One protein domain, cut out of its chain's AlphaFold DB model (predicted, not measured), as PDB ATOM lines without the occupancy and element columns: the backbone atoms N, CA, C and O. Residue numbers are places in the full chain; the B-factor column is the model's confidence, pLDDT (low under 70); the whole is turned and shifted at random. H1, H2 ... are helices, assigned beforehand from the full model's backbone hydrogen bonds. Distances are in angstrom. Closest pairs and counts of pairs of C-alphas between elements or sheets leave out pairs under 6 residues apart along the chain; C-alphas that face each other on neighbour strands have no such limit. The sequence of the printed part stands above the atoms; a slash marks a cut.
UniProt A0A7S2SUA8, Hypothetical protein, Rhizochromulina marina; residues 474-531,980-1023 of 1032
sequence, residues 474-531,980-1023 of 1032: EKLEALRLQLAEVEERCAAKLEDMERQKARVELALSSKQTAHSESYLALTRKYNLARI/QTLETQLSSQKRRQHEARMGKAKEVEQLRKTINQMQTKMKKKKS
ATOM      1  N   GLU A 474     171.319 176.492 137.978       66.12
ATOM      2  CA  GLU A 474     169.961 176.825 137.512       66.12
ATOM      3  C   GLU A 474     169.334 175.686 136.691       66.12
ATOM      4  O   GLU A 474     168.218 175.244 136.973       66.12
ATOM      5  N   LYS A 475     170.091 175.110 135.742       64.56
ATOM      6  CA  LYS A 475     169.666 173.930 134.959       64.56
ATOM      7  C   LYS A 475     169.357 172.708 135.841       64.56
ATOM      8  O   LYS A 475     168.529 171.877 135.467       64.56
ATOM      9  N   LEU A 476     170.007 172.571 137.004       65.19
ATOM     10  CA  LEU A 476     169.747 171.477 137.950       65.19
ATOM     11  C   LEU A 476     168.492 171.737 138.790       65.19
ATOM     12  O   LEU A 476     167.752 170.795 139.069       65.19
ATOM     13  N   GLU A 477     168.239 172.983 139.187       71.19
ATOM     14  CA  GLU A 477     167.049 173.349 139.960       71.19
ATOM     15  C   GLU A 477     165.789 173.370 139.098       71.19
ATOM     16  O   GLU A 477     164.781 172.798 139.509       71.19
ATOM     17  N   ALA A 478     165.871 173.846 137.852       72.94
ATOM     18  CA  ALA A 478     164.809 173.680 136.860       72.94
ATOM     19  C   ALA A 478     164.442 172.195 136.654       72.94
ATOM     20  O   ALA A 478     163.264 171.841 136.658       72.94
ATOM     21  N   LEU A 479     165.439 171.301 136.575       70.25
ATOM     22  CA  LEU A 479     165.219 169.848 136.506       70.25
ATOM     23  C   LEU A 479     164.620 169.248 137.790       70.25
ATOM     24  O   LEU A 479     163.910 168.246 137.711       70.25
ATOM     25  N   ARG A 480     164.887 169.823 138.972       72.94
ATOM     26  CA  ARG A 480     164.233 169.415 140.230       72.94
ATOM     27  C   ARG A 480     162.780 169.877 140.272       72.94
ATOM     28  O   ARG A 480     161.930 169.092 140.676       72.94
ATOM     29  N   LEU A 481     162.502 171.104 139.831       77.94
ATOM     30  CA  LEU A 481     161.153 171.669 139.775       77.94
ATOM     31  C   LEU A 481     160.270 170.871 138.801       77.94
ATOM     32  O   LEU A 481     159.182 170.440 139.166       77.94
ATOM     33  N   GLN A 482     160.796 170.576 137.606       74.06
ATOM     34  CA  GLN A 482     160.145 169.710 136.617       74.06
ATOM     35  C   GLN A 482     159.941 168.277 137.128       74.06
ATOM     36  O   GLN A 482     158.910 167.676 136.836       74.06
ATOM     37  N   LEU A 483     160.888 167.711 137.895       71.12
ATOM     38  CA  LEU A 483     160.676 166.396 138.507       71.12
ATOM     39  C   LEU A 483     159.559 166.448 139.553       71.12
ATOM     40  O   LEU A 483     158.685 165.594 139.500       71.12
ATOM     41  N   ALA A 484     159.566 167.430 140.458       74.69
ATOM     42  CA  ALA A 484     158.543 167.561 141.494       74.69
ATOM     43  C   ALA A 484     157.139 167.705 140.882       74.69
ATOM     44  O   ALA A 484     156.218 167.003 141.291       74.69
ATOM     45  N   GLU A 485     157.001 168.521 139.833       79.38
ATOM     46  CA  GLU A 485     155.751 168.669 139.083       79.38
ATOM     47  C   GLU A 485     155.311 167.349 138.411       79.38
ATOM     48  O   GLU A 485     154.129 167.004 138.404       79.38
ATOM     49  N   VAL A 486     156.248 166.568 137.860       73.50
ATOM     50  CA  VAL A 486     155.950 165.249 137.273       73.50
ATOM     51  C   VAL A 486     155.606 164.210 138.345       73.50
ATOM     52  O   VAL A 486     154.678 163.429 138.138       73.50
ATOM     53  N   GLU A 487     156.293 164.202 139.488       75.75
ATOM     54  CA  GLU A 487     156.010 163.301 140.612       75.75
ATOM     55  C   GLU A 487     154.643 163.617 141.245       75.75
ATOM     56  O   GLU A 487     153.874 162.688 141.492       75.75
ATOM     57  N   GLU A 488     154.271 164.896 141.385       79.56
ATOM     58  CA  GLU A 488     152.938 165.332 141.830       79.56
ATOM     59  C   GLU A 488     151.838 164.923 140.836       79.56
ATOM     60  O   GLU A 488     150.862 164.272 141.221       79.56
ATOM     61  N   ARG A 489     152.017 165.199 139.533       77.25
ATOM     62  CA  ARG A 489     151.088 164.739 138.477       77.25
ATOM     63  C   ARG A 489     150.946 163.211 138.465       77.25
ATOM     64  O   ARG A 489     149.848 162.700 138.239       77.25
ATOM     65  N   CYS A 490     152.034 162.471 138.693       69.69
ATOM     66  CA  CYS A 490     152.011 161.011 138.780       69.69
ATOM     67  C   CYS A 490     151.279 160.515 140.033       69.69
ATOM     68  O   CYS A 490     150.468 159.599 139.909       69.69
ATOM     69  N   ALA A 491     151.513 161.119 141.201       76.81
ATOM     70  CA  ALA A 491     150.830 160.769 142.446       76.81
ATOM     71  C   ALA A 491     149.318 161.026 142.349       76.81
ATOM     72  O   ALA A 491     148.526 160.113 142.587       76.81
ATOM     73  N   ALA A 492     148.915 162.214 141.884       79.31
ATOM     74  CA  ALA A 492     147.510 162.563 141.676       79.31
ATOM     75  C   ALA A 492     146.812 161.599 140.697       79.31
ATOM     76  O   ALA A 492     145.700 161.138 140.958       79.31
ATOM     77  N   LYS A 493     147.480 161.228 139.594       77.50
ATOM     78  CA  LYS A 493     146.948 160.257 138.622       77.50
ATOM     79  C   LYS A 493     146.842 158.837 139.197       77.50
ATOM     80  O   LYS A 493     145.951 158.092 138.789       77.50
ATOM     81  N   LEU A 494     147.718 158.463 140.130       76.06
ATOM     82  CA  LEU A 494     147.699 157.158 140.794       76.06
ATOM     83  C   LEU A 494     146.556 157.082 141.820       76.06
ATOM     84  O   LEU A 494     145.775 156.132 141.768       76.06
ATOM     85  N   GLU A 495     146.365 158.120 142.643       80.31
ATOM     86  CA  GLU A 495     145.181 158.241 143.509       80.31
ATOM     87  C   GLU A 495     143.873 158.177 142.709       80.31
ATOM     88  O   GLU A 495     142.939 157.472 143.094       80.31
ATOM     89  N   ASP A 496     143.785 158.885 141.581       80.44
ATOM     90  CA  ASP A 496     142.560 158.900 140.780       80.44
ATOM     91  C   ASP A 496     142.303 157.538 140.102       80.44
ATOM     92  O   ASP A 496     141.155 157.088 140.027       80.44
ATOM     93  N   MET A 497     143.356 156.801 139.721       69.94
ATOM     94  CA  MET A 497     143.249 155.395 139.303       69.94
ATOM     95  C   MET A 497     142.768 154.471 140.433       69.94
ATOM     96  O   MET A 497     141.962 153.574 140.172       69.94
ATOM     97  N   GLU A 498     143.200 154.675 141.677       75.62
ATOM     98  CA  GLU A 498     142.746 153.883 142.832       75.62
ATOM     99  C   GLU A 498     141.290 154.203 143.210       75.62
ATOM    100  O   GLU A 498     140.483 153.291 143.419       75.62
ATOM    101  N   ARG A 499     140.892 155.480 143.159       80.88
ATOM    102  CA  ARG A 499     139.490 155.919 143.302       80.88
ATOM    103  C   ARG A 499     138.602 155.339 142.192       80.88
ATOM    104  O   ARG A 499     137.477 154.901 142.459       80.88
ATOM    105  N   GLN A 500     139.099 155.268 140.955       72.25
ATOM    106  CA  GLN A 500     138.418 154.583 139.849       72.25
ATOM    107  C   GLN A 500     138.360 153.059 140.045       72.25
ATOM    108  O   GLN A 500     137.325 152.459 139.745       72.25
ATOM    109  N   LYS A 501     139.417 152.422 140.568       73.19
ATOM    110  CA  LYS A 501     139.441 150.986 140.903       73.19
ATOM    111  C   LYS A 501     138.353 150.653 141.926       73.19
ATOM    112  O   LYS A 501     137.509 149.811 141.631       73.19
ATOM    113  N   ALA A 502     138.306 151.370 143.049       74.62
ATOM    114  CA  ALA A 502     137.316 151.153 144.108       74.62
ATOM    115  C   ALA A 502     135.869 151.342 143.609       74.62
ATOM    116  O   ALA A 502     135.001 150.506 143.872       74.62
ATOM    117  N   ARG A 503     135.609 152.389 142.807       77.62
ATOM    118  CA  ARG A 503     134.301 152.600 142.152       77.62
ATOM    119  C   ARG A 503     133.912 151.444 141.228       77.62
ATOM    120  O   ARG A 503     132.751 151.040 141.216       77.62
ATOM    121  N   VAL A 504     134.864 150.907 140.462       70.69
ATOM    122  CA  VAL A 504     134.628 149.762 139.571       70.69
ATOM    123  C   VAL A 504     134.400 148.476 140.367       70.69
ATOM    124  O   VAL A 504     133.467 147.748 140.047       70.69
ATOM    125  N   GLU A 505     135.167 148.203 141.423       71.38
ATOM    126  CA  GLU A 505     134.999 147.005 142.261       71.38
ATOM    127  C   GLU A 505     133.641 146.998 142.991       71.38
ATOM    128  O   GLU A 505     132.934 145.987 142.952       71.38
ATOM    129  N   LEU A 506     133.190 148.139 143.526       78.25
ATOM    130  CA  LEU A 506     131.850 148.280 144.117       78.25
ATOM    131  C   LEU A 506     130.726 148.066 143.079       78.25
ATOM    132  O   LEU A 506     129.736 147.374 143.344       78.25
ATOM    133  N   ALA A 507     130.892 148.613 141.869       73.19
ATOM    134  CA  ALA A 507     129.959 148.440 140.751       73.19
ATOM    135  C   ALA A 507     129.996 147.032 140.117       73.19
ATOM    136  O   ALA A 507     129.083 146.665 139.374       73.19
ATOM    137  N   LEU A 508     131.043 146.244 140.382       70.25
ATOM    138  CA  LEU A 508     131.151 144.837 139.992       70.25
ATOM    139  C   LEU A 508     130.484 143.929 141.029       70.25
ATOM    140  O   LEU A 508     129.664 143.100 140.640       70.25
ATOM    141  N   SER A 509     130.770 144.137 142.319       72.75
ATOM    142  CA  SER A 509     130.164 143.397 143.437       72.75
ATOM    143  C   SER A 509     128.632 143.482 143.407       72.75
ATOM    144  O   SER A 509     127.950 142.466 143.289       72.75
ATOM    145  N   SER A 510     128.085 144.702 143.345       76.06
ATOM    146  CA  SER A 510     126.632 144.946 143.261       76.06
ATOM    147  C   SER A 510     125.957 144.372 142.003       76.06
ATOM    148  O   SER A 510     124.764 144.073 142.021       76.06
ATOM    149  N   LYS A 511     126.699 144.169 140.905       74.75
ATOM    150  CA  LYS A 511     126.189 143.472 139.709       74.75
ATOM    151  C   LYS A 511     126.269 141.951 139.835       74.75
ATOM    152  O   LYS A 511     125.417 141.271 139.266       74.75
ATOM    153  N   GLN A 512     127.268 141.427 140.547       69.56
ATOM    154  CA  GLN A 512     127.419 139.994 140.814       69.56
ATOM    155  C   GLN A 512     126.354 139.487 141.796       69.56
ATOM    156  O   GLN A 512     125.765 138.440 141.527       69.56
ATOM    157  N   THR A 513     126.042 140.228 142.867       74.56
ATOM    158  CA  THR A 513     124.970 139.853 143.813       74.56
ATOM    159  C   THR A 513     123.613 139.778 143.113       74.56
ATOM    160  O   THR A 513     122.977 138.727 143.144       74.56
ATOM    161  N   ALA A 514     123.230 140.812 142.359       76.25
ATOM    162  CA  ALA A 514     121.972 140.832 141.605       76.25
ATOM    163  C   ALA A 514     121.854 139.693 140.563       76.25
ATOM    164  O   ALA A 514     120.772 139.141 140.359       76.25
ATOM    165  N   HIS A 515     122.961 139.292 139.917       73.50
ATOM    166  CA  HIS A 515     122.964 138.115 139.032       73.50
ATOM    167  C   HIS A 515     122.850 136.797 139.813       73.50
ATOM    168  O   HIS A 515     122.171 135.878 139.355       73.50
ATOM    169  N   SER A 516     123.480 136.701 140.988       72.38
ATOM    170  CA  SER A 516     123.414 135.521 141.857       72.38
ATOM    171  C   SER A 516     121.998 135.293 142.400       72.38
ATOM    172  O   SER A 516     121.475 134.183 142.289       72.38
ATOM    173  N   GLU A 517     121.336 136.348 142.881       78.94
ATOM    174  CA  GLU A 517     119.940 136.309 143.339       78.94
ATOM    175  C   GLU A 517     118.983 135.887 142.215       78.94
ATOM    176  O   GLU A 517     118.155 134.994 142.409       78.94
ATOM    177  N   SER A 518     119.140 136.467 141.019       77.81
ATOM    178  CA  SER A 518     118.355 136.114 139.828       77.81
ATOM    179  C   SER A 518     118.520 134.636 139.445       77.81
ATOM    180  O   SER A 518     117.532 133.914 139.279       77.81
ATOM    181  N   TYR A 519     119.763 134.143 139.394       75.06
ATOM    182  CA  TYR A 519     120.065 132.739 139.107       75.06
ATOM    183  C   TYR A 519     119.486 131.779 140.163       75.06
ATOM    184  O   TYR A 519     118.950 130.718 139.821       75.06
ATOM    185  N   LEU A 520     119.539 132.147 141.445       75.69
ATOM    186  CA  LEU A 520     119.033 131.323 142.545       75.69
ATOM    187  C   LEU A 520     117.492 131.299 142.574       75.69
ATOM    188  O   LEU A 520     116.892 130.235 142.753       75.69
ATOM    189  N   ALA A 521     116.837 132.432 142.303       81.19
ATOM    190  CA  ALA A 521     115.386 132.510 142.123       81.19
ATOM    191  C   ALA A 521     114.908 131.676 140.920       81.19
ATOM    192  O   ALA A 521     113.937 130.918 141.031       81.19
ATOM    193  N   LEU A 522     115.621 131.742 139.791       80.12
ATOM    194  CA  LEU A 522     115.321 130.935 138.609       80.12
ATOM    195  C   LEU A 522     115.549 129.436 138.848       80.12
ATOM    196  O   LEU A 522     114.733 128.617 138.427       80.12
ATOM    197  N   THR A 523     116.597 129.067 139.584       70.38
ATOM    198  CA  THR A 523     116.856 127.669 139.965       70.38
ATOM    199  C   THR A 523     115.727 127.116 140.845       70.38
ATOM    200  O   THR A 523     115.256 126.002 140.609       70.38
ATOM    201  N   ARG A 524     115.195 127.911 141.788       77.06
ATOM    202  CA  ARG A 524     113.990 127.550 142.567       77.06
ATOM    203  C   ARG A 524     112.754 127.358 141.670       77.06
ATOM    204  O   ARG A 524     112.052 126.358 141.816       77.06
ATOM    205  N   LYS A 525     112.515 128.269 140.715       77.50
ATOM    206  CA  LYS A 525     111.422 128.199 139.715       77.50
ATOM    207  C   LYS A 525     111.518 126.938 138.840       77.50
ATOM    208  O   LYS A 525     110.521 126.233 138.685       77.50
ATOM    209  N   TYR A 526     112.711 126.619 138.333       73.69
ATOM    210  CA  TYR A 526     112.994 125.402 137.564       73.69
ATOM    211  C   TYR A 526     112.738 124.131 138.393       73.69
ATOM    212  O   TYR A 526     111.970 123.267 137.967       73.69
ATOM    213  N   ASN A 527     113.285 124.047 139.611       68.62
ATOM    214  CA  ASN A 527     113.105 122.885 140.490       68.62
ATOM    215  C   ASN A 527     111.628 122.645 140.844       68.62
ATOM    216  O   ASN A 527     111.157 121.507 140.786       68.62
ATOM    217  N   LEU A 528     110.867 123.705 141.142       73.62
ATOM    218  CA  LEU A 528     109.431 123.600 141.417       73.62
ATOM    219  C   LEU A 528     108.646 123.105 140.190       73.62
ATOM    220  O   LEU A 528     107.803 122.216 140.320       73.62
ATOM    221  N   ALA A 529     108.959 123.617 138.994       71.19
ATOM    222  CA  ALA A 529     108.360 123.146 137.745       71.19
ATOM    223  C   ALA A 529     108.730 121.680 137.436       71.19
ATOM    224  O   ALA A 529     107.874 120.929 136.961       71.19
ATOM    225  N   ARG A 530     109.956 121.238 137.763       72.88
ATOM    226  CA  ARG A 530     110.404 119.836 137.625       72.88
ATOM    227  C   ARG A 530     109.593 118.908 138.537       72.88
ATOM    228  O   ARG A 530     109.032 117.924 138.059       72.88
ATOM    229  N   ILE A 531     109.428 119.275 139.811       66.06
ATOM    230  CA  ILE A 531     108.597 118.539 140.785       66.06
ATOM    231  C   ILE A 531     107.120 118.512 140.351       66.06
ATOM    232  O   ILE A 531     106.445 117.488 140.485       66.06
ATOM    233  N   GLN A 980     120.270 128.279 131.350       74.50
ATOM    234  CA  GLN A 980     121.436 128.132 130.460       74.50
ATOM    235  C   GLN A 980     121.933 129.486 129.922       74.50
ATOM    236  O   GLN A 980     123.139 129.728 129.811       74.50
ATOM    237  N   THR A 981     121.005 130.403 129.624       81.69
ATOM    238  CA  THR A 981     121.338 131.761 129.174       81.69
ATOM    239  C   THR A 981     122.034 132.557 130.281       81.69
ATOM    240  O   THR A 981     123.085 133.147 130.025       81.69
ATOM    241  N   LEU A 982     121.511 132.539 131.515       79.19
ATOM    242  CA  LEU A 982     122.150 133.204 132.657       79.19
ATOM    243  C   LEU A 982     123.505 132.578 133.027       79.19
ATOM    244  O   LEU A 982     124.431 133.312 133.353       79.19
ATOM    245  N   GLU A 983     123.671 131.259 132.923       76.50
ATOM    246  CA  GLU A 983     124.960 130.576 133.147       76.50
ATOM    247  C   GLU A 983     126.018 130.992 132.111       76.50
ATOM    248  O   GLU A 983     127.175 131.274 132.451       76.50
ATOM    249  N   THR A 984     125.610 131.116 130.846       79.19
ATOM    250  CA  THR A 984     126.467 131.593 129.747       79.19
ATOM    251  C   THR A 984     126.816 133.080 129.905       79.19
ATOM    252  O   THR A 984     127.953 133.497 129.663       79.19
ATOM    253  N   GLN A 985     125.873 133.899 130.376       78.62
ATOM    254  CA  GLN A 985     126.130 135.303 130.716       78.62
ATOM    255  C   GLN A 985     127.068 135.430 131.925       78.62
ATOM    256  O   GLN A 985     128.031 136.189 131.863       78.62
ATOM    257  N   LEU A 986     126.872 134.639 132.983       77.00
ATOM    258  CA  LEU A 986     127.705 134.666 134.188       77.00
ATOM    259  C   LEU A 986     129.149 134.224 133.900       77.00
ATOM    260  O   LEU A 986     130.095 134.848 134.381       77.00
ATOM    261  N   SER A 987     129.340 133.169 133.105       76.06
ATOM    262  CA  SER A 987     130.671 132.676 132.717       76.06
ATOM    263  C   SER A 987     131.411 133.660 131.801       76.06
ATOM    264  O   SER A 987     132.567 133.998 132.073       76.06
ATOM    265  N   SER A 988     130.748 134.206 130.778       79.56
ATOM    266  CA  SER A 988     131.343 135.234 129.906       79.56
ATOM    267  C   SER A 988     131.601 136.564 130.633       79.56
ATOM    268  O   SER A 988     132.622 137.212 130.383       79.56
ATOM    269  N   GLN A 989     130.751 136.946 131.593       76.06
ATOM    270  CA  GLN A 989     130.977 138.092 132.478       76.06
ATOM    271  C   GLN A 989     132.193 137.868 133.388       76.06
ATOM    272  O   GLN A 989     133.051 138.748 133.457       76.06
ATOM    273  N   LYS A 990     132.319 136.693 134.028       73.44
ATOM    274  CA  LYS A 990     133.506 136.321 134.821       73.44
ATOM    275  C   LYS A 990     134.786 136.375 133.979       73.44
ATOM    276  O   LYS A 990     135.785 136.927 134.438       73.44
ATOM    277  N   ARG A 991     134.751 135.884 132.732       76.19
ATOM    278  CA  ARG A 991     135.910 135.937 131.821       76.19
ATOM    279  C   ARG A 991     136.309 137.377 131.488       76.19
ATOM    280  O   ARG A 991     137.459 137.742 131.703       76.19
ATOM    281  N   ARG A 992     135.349 138.228 131.099       76.50
ATOM    282  CA  ARG A 992     135.573 139.671 130.860       76.50
ATOM    283  C   ARG A 992     136.090 140.418 132.093       76.50
ATOM    284  O   ARG A 992     136.918 141.316 131.968       76.50
ATOM    285  N   GLN A 993     135.623 140.055 133.289       70.25
ATOM    286  CA  GLN A 993     136.115 140.615 134.554       70.25
ATOM    287  C   GLN A 993     137.581 140.233 134.811       70.25
ATOM    288  O   GLN A 993     138.368 141.092 135.210       70.25
ATOM    289  N   HIS A 994     137.960 138.982 134.541       74.62
ATOM    290  CA  HIS A 994     139.347 138.526 134.634       74.62
ATOM    291  C   HIS A 994     140.244 139.218 133.591       74.62
ATOM    292  O   HIS A 994     141.258 139.806 133.962       74.62
ATOM    293  N   GLU A 995     139.832 139.240 132.318       75.88
ATOM    294  CA  GLU A 995     140.514 139.941 131.217       75.88
ATOM    295  C   GLU A 995     140.792 141.419 131.576       75.88
ATOM    296  O   GLU A 995     141.935 141.877 131.504       75.88
ATOM    297  N   ALA A 996     139.779 142.151 132.055       73.62
ATOM    298  CA  ALA A 996     139.911 143.559 132.443       73.62
ATOM    299  C   ALA A 996     140.796 143.778 133.688       73.62
ATOM    300  O   ALA A 996     141.564 144.743 133.736       73.62
ATOM    301  N   ARG A 997     140.726 142.885 134.689       70.75
ATOM    302  CA  ARG A 997     141.577 142.937 135.892       70.75
ATOM    303  C   ARG A 997     143.047 142.687 135.541       70.75
ATOM    304  O   ARG A 997     143.913 143.411 136.031       70.75
ATOM    305  N   MET A 998     143.322 141.741 134.643       72.75
ATOM    306  CA  MET A 998     144.670 141.462 134.133       72.75
ATOM    307  C   MET A 998     145.210 142.592 133.243       72.75
ATOM    308  O   MET A 998     146.401 142.895 133.310       72.75
ATOM    309  N   GLY A 999     144.356 143.255 132.455       75.31
ATOM    310  CA  GLY A 999     144.729 144.445 131.681       75.31
ATOM    311  C   GLY A 999     145.217 145.590 132.575       75.31
ATOM    312  O   GLY A 999     146.356 146.035 132.440       75.31
ATOM    313  N   LYS A1000     144.403 145.998 133.558       74.06
ATOM    314  CA  LYS A1000     144.768 147.077 134.498       74.06
ATOM    315  C   LYS A1000     145.988 146.744 135.363       74.06
ATOM    316  O   LYS A1000     146.772 147.635 135.672       74.06
ATOM    317  N   ALA A1001     146.189 145.474 135.723       70.81
ATOM    318  CA  ALA A1001     147.387 145.049 136.449       70.81
ATOM    319  C   ALA A1001     148.680 145.297 135.642       70.81
ATOM    320  O   ALA A1001     149.664 145.775 136.205       70.81
ATOM    321  N   LYS A1002     148.668 145.043 134.324       77.50
ATOM    322  CA  LYS A1002     149.813 145.322 133.433       77.50
ATOM    323  C   LYS A1002     150.105 146.822 133.312       77.50
ATOM    324  O   LYS A1002     151.269 147.210 133.325       77.50
ATOM    325  N   GLU A1003     149.067 147.653 133.241       75.69
ATOM    326  CA  GLU A1003     149.185 149.117 133.153       75.69
ATOM    327  C   GLU A1003     149.807 149.723 134.427       75.69
ATOM    328  O   GLU A1003     150.781 150.474 134.352       75.69
ATOM    329  N   VAL A1004     149.324 149.323 135.612       75.12
ATOM    330  CA  VAL A1004     149.906 149.733 136.908       75.12
ATOM    331  C   VAL A1004     151.371 149.293 137.026       75.12
ATOM    332  O   VAL A1004     152.216 150.055 137.501       75.12
ATOM    333  N   GLU A1005     151.698 148.092 136.554       77.38
ATOM    334  CA  GLU A1005     153.063 147.560 136.555       77.38
ATOM    335  C   GLU A1005     154.002 148.326 135.596       77.38
ATOM    336  O   GLU A1005     155.161 148.584 135.936       77.38
ATOM    337  N   GLN A1006     153.515 148.768 134.431       78.88
ATOM    338  CA  GLN A1006     154.266 149.649 133.523       78.88
ATOM    339  C   GLN A1006     154.510 151.039 134.131       78.88
ATOM    340  O   GLN A1006     155.625 151.563 134.034       78.88
ATOM    341  N   LEU A1007     153.513 151.620 134.806       75.06
ATOM    342  CA  LEU A1007     153.659 152.900 135.509       75.06
ATOM    343  C   LEU A1007     154.705 152.803 136.635       75.06
ATOM    344  O   LEU A1007     155.631 153.615 136.682       75.06
ATOM    345  N   ARG A1008     154.639 151.758 137.474       76.06
ATOM    346  CA  ARG A1008     155.634 151.481 138.532       76.06
ATOM    347  C   ARG A1008     157.055 151.332 137.976       76.06
ATOM    348  O   ARG A1008     157.992 151.930 138.507       76.06
ATOM    349  N   LYS A1009     157.220 150.594 136.872       79.56
ATOM    350  CA  LYS A1009     158.509 150.463 136.167       79.56
ATOM    351  C   LYS A1009     159.023 151.804 135.639       79.56
ATOM    352  O   LYS A1009     160.213 152.083 135.773       79.56
ATOM    353  N   THR A1010     158.145 152.649 135.105       76.75
ATOM    354  CA  THR A1010     158.504 153.978 134.580       76.75
ATOM    355  C   THR A1010     158.999 154.911 135.690       76.75
ATOM    356  O   THR A1010     160.059 155.520 135.545       76.75
ATOM    357  N   ILE A1011     158.302 154.952 136.832       76.56
ATOM    358  CA  ILE A1011     158.699 155.743 138.012       76.56
ATOM    359  C   ILE A1011     160.083 155.301 138.521       76.56
ATOM    360  O   ILE A1011     160.991 156.126 138.644       76.56
ATOM    361  N   ASN A1012     160.301 153.991 138.701       76.19
ATOM    362  CA  ASN A1012     161.608 153.453 139.106       76.19
ATOM    363  C   ASN A1012     162.730 153.798 138.105       76.19
ATOM    364  O   ASN A1012     163.858 154.090 138.514       76.19
ATOM    365  N   GLN A1013     162.451 153.811 136.797       77.69
ATOM    366  CA  GLN A1013     163.431 154.222 135.783       77.69
ATOM    367  C   GLN A1013     163.774 155.718 135.857       77.69
ATOM    368  O   GLN A1013     164.934 156.083 135.659       77.69
ATOM    369  N   MET A1014     162.813 156.593 136.164       74.31
ATOM    370  CA  MET A1014     163.079 158.026 136.355       74.31
ATOM    371  C   MET A1014     163.912 158.274 137.621       74.31
ATOM    372  O   MET A1014     164.952 158.937 137.558       74.31
ATOM    373  N   GLN A1015     163.542 157.655 138.744       74.75
ATOM    374  CA  GLN A1015     164.263 157.797 140.015       74.75
ATOM    375  C   GLN A1015     165.694 157.232 139.956       74.75
ATOM    376  O   GLN A1015     166.629 157.842 140.483       74.75
ATOM    377  N   THR A1016     165.916 156.110 139.262       76.88
ATOM    378  CA  THR A1016     167.270 155.552 139.065       76.88
ATOM    379  C   THR A1016     168.126 156.387 138.108       76.88
ATOM    380  O   THR A1016     169.310 156.589 138.390       76.88
ATOM    381  N   LYS A1017     167.547 156.956 137.036       71.44
ATOM    382  CA  LYS A1017     168.231 157.951 136.186       71.44
ATOM    383  C   LYS A1017     168.642 159.188 136.994       71.44
ATOM    384  O   LYS A1017     169.783 159.629 136.873       71.44
ATOM    385  N   MET A1018     167.777 159.692 137.878       65.00
ATOM    386  CA  MET A1018     168.097 160.826 138.757       65.00
ATOM    387  C   MET A1018     169.176 160.499 139.800       65.00
ATOM    388  O   MET A1018     170.071 161.318 140.011       65.00
ATOM    389  N   LYS A1019     169.177 159.293 140.393       67.62
ATOM    390  CA  LYS A1019     170.285 158.844 141.263       67.62
ATOM    391  C   LYS A1019     171.620 158.801 140.508       67.62
ATOM    392  O   LYS A1019     172.593 159.365 141.003       67.62
ATOM    393  N   LYS A1020     171.657 158.246 139.287       66.31
ATOM    394  CA  LYS A1020     172.869 158.257 138.438       66.31
ATOM    395  C   LYS A1020     173.311 159.673 138.041       66.31
ATOM    396  O   LYS A1020     174.505 159.952 138.043       66.31
ATOM    397  N   LYS A1021     172.375 160.585 137.746       60.06
ATOM    398  CA  LYS A1021     172.697 161.985 137.403       60.06
ATOM    399  C   LYS A1021     173.179 162.802 138.615       60.06
ATOM    400  O   LYS A1021     173.943 163.741 138.428       60.06
ATOM    401  N   LYS A1022     172.804 162.419 139.847       55.69
ATOM    402  CA  LYS A1022     173.425 162.935 141.084       55.69
ATOM    403  C   LYS A1022     174.850 162.400 141.279       55.69
ATOM    404  O   LYS A1022     175.752 163.203 141.479       55.69
ATOM    405  N   SER A1023     175.075 161.084 141.185       51.66
ATOM    406  CA  SER A1023     176.412 160.498 141.410       51.66
ATOM    407  C   SER A1023     177.432 160.852 140.319       51.66
ATOM    408  O   SER A1023     178.621 160.933 140.593       51.66
TER     409      SER A1023
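What this domain is: This is residues 474 to 531 and 980 to 1023 of the 1032 residues of the protein "Hypothetical protein" of Rhizochromulina marina (UniProt A0A7S2SUA8). Two long helices, H1 and then H2, run side by side in opposite ways as a thin, loosely paired rod. H1 is the longer, and its last residues, 523 to 531, stick out beyond H2. The printed part has 102 residues, with two named helices and no named strand, and its class is all helix. It is extended, with a radius of gyration of the C-alphas of 23.5 A and spans of 84 by 18 by 15 A.

Where its parts are: H1, residues 474 to 531, runs 84.7 A from C-alpha 474 at (169.961, 176.825, 137.512). H2, residues 980 to 1023, runs 64.7 A and ends with C-alpha 1023 at (176.412, 160.498, 141.410).

How they stand to each other: H1 and H2 are close but not clearly touching; their closest C-alphas, of Tyr 519 and Leu 982, are 6.8 A apart. Their lines stand at a shallow tilt of 14 degrees, opposite ways. Residues 502 to 507 of H1 also stand free. Every O i to N i+4 pair is within hydrogen-bond range in H2, and 52 of 54 in H1.

The domain as a whole: Residues 532 to 979 are not printed; C-alphas 531 and 980 are 19.1 A apart across this cut. Mean pLDDT of the printed part is 74.0, with 14 residues under 70, among them 474 to 476 and 1018 to 1023.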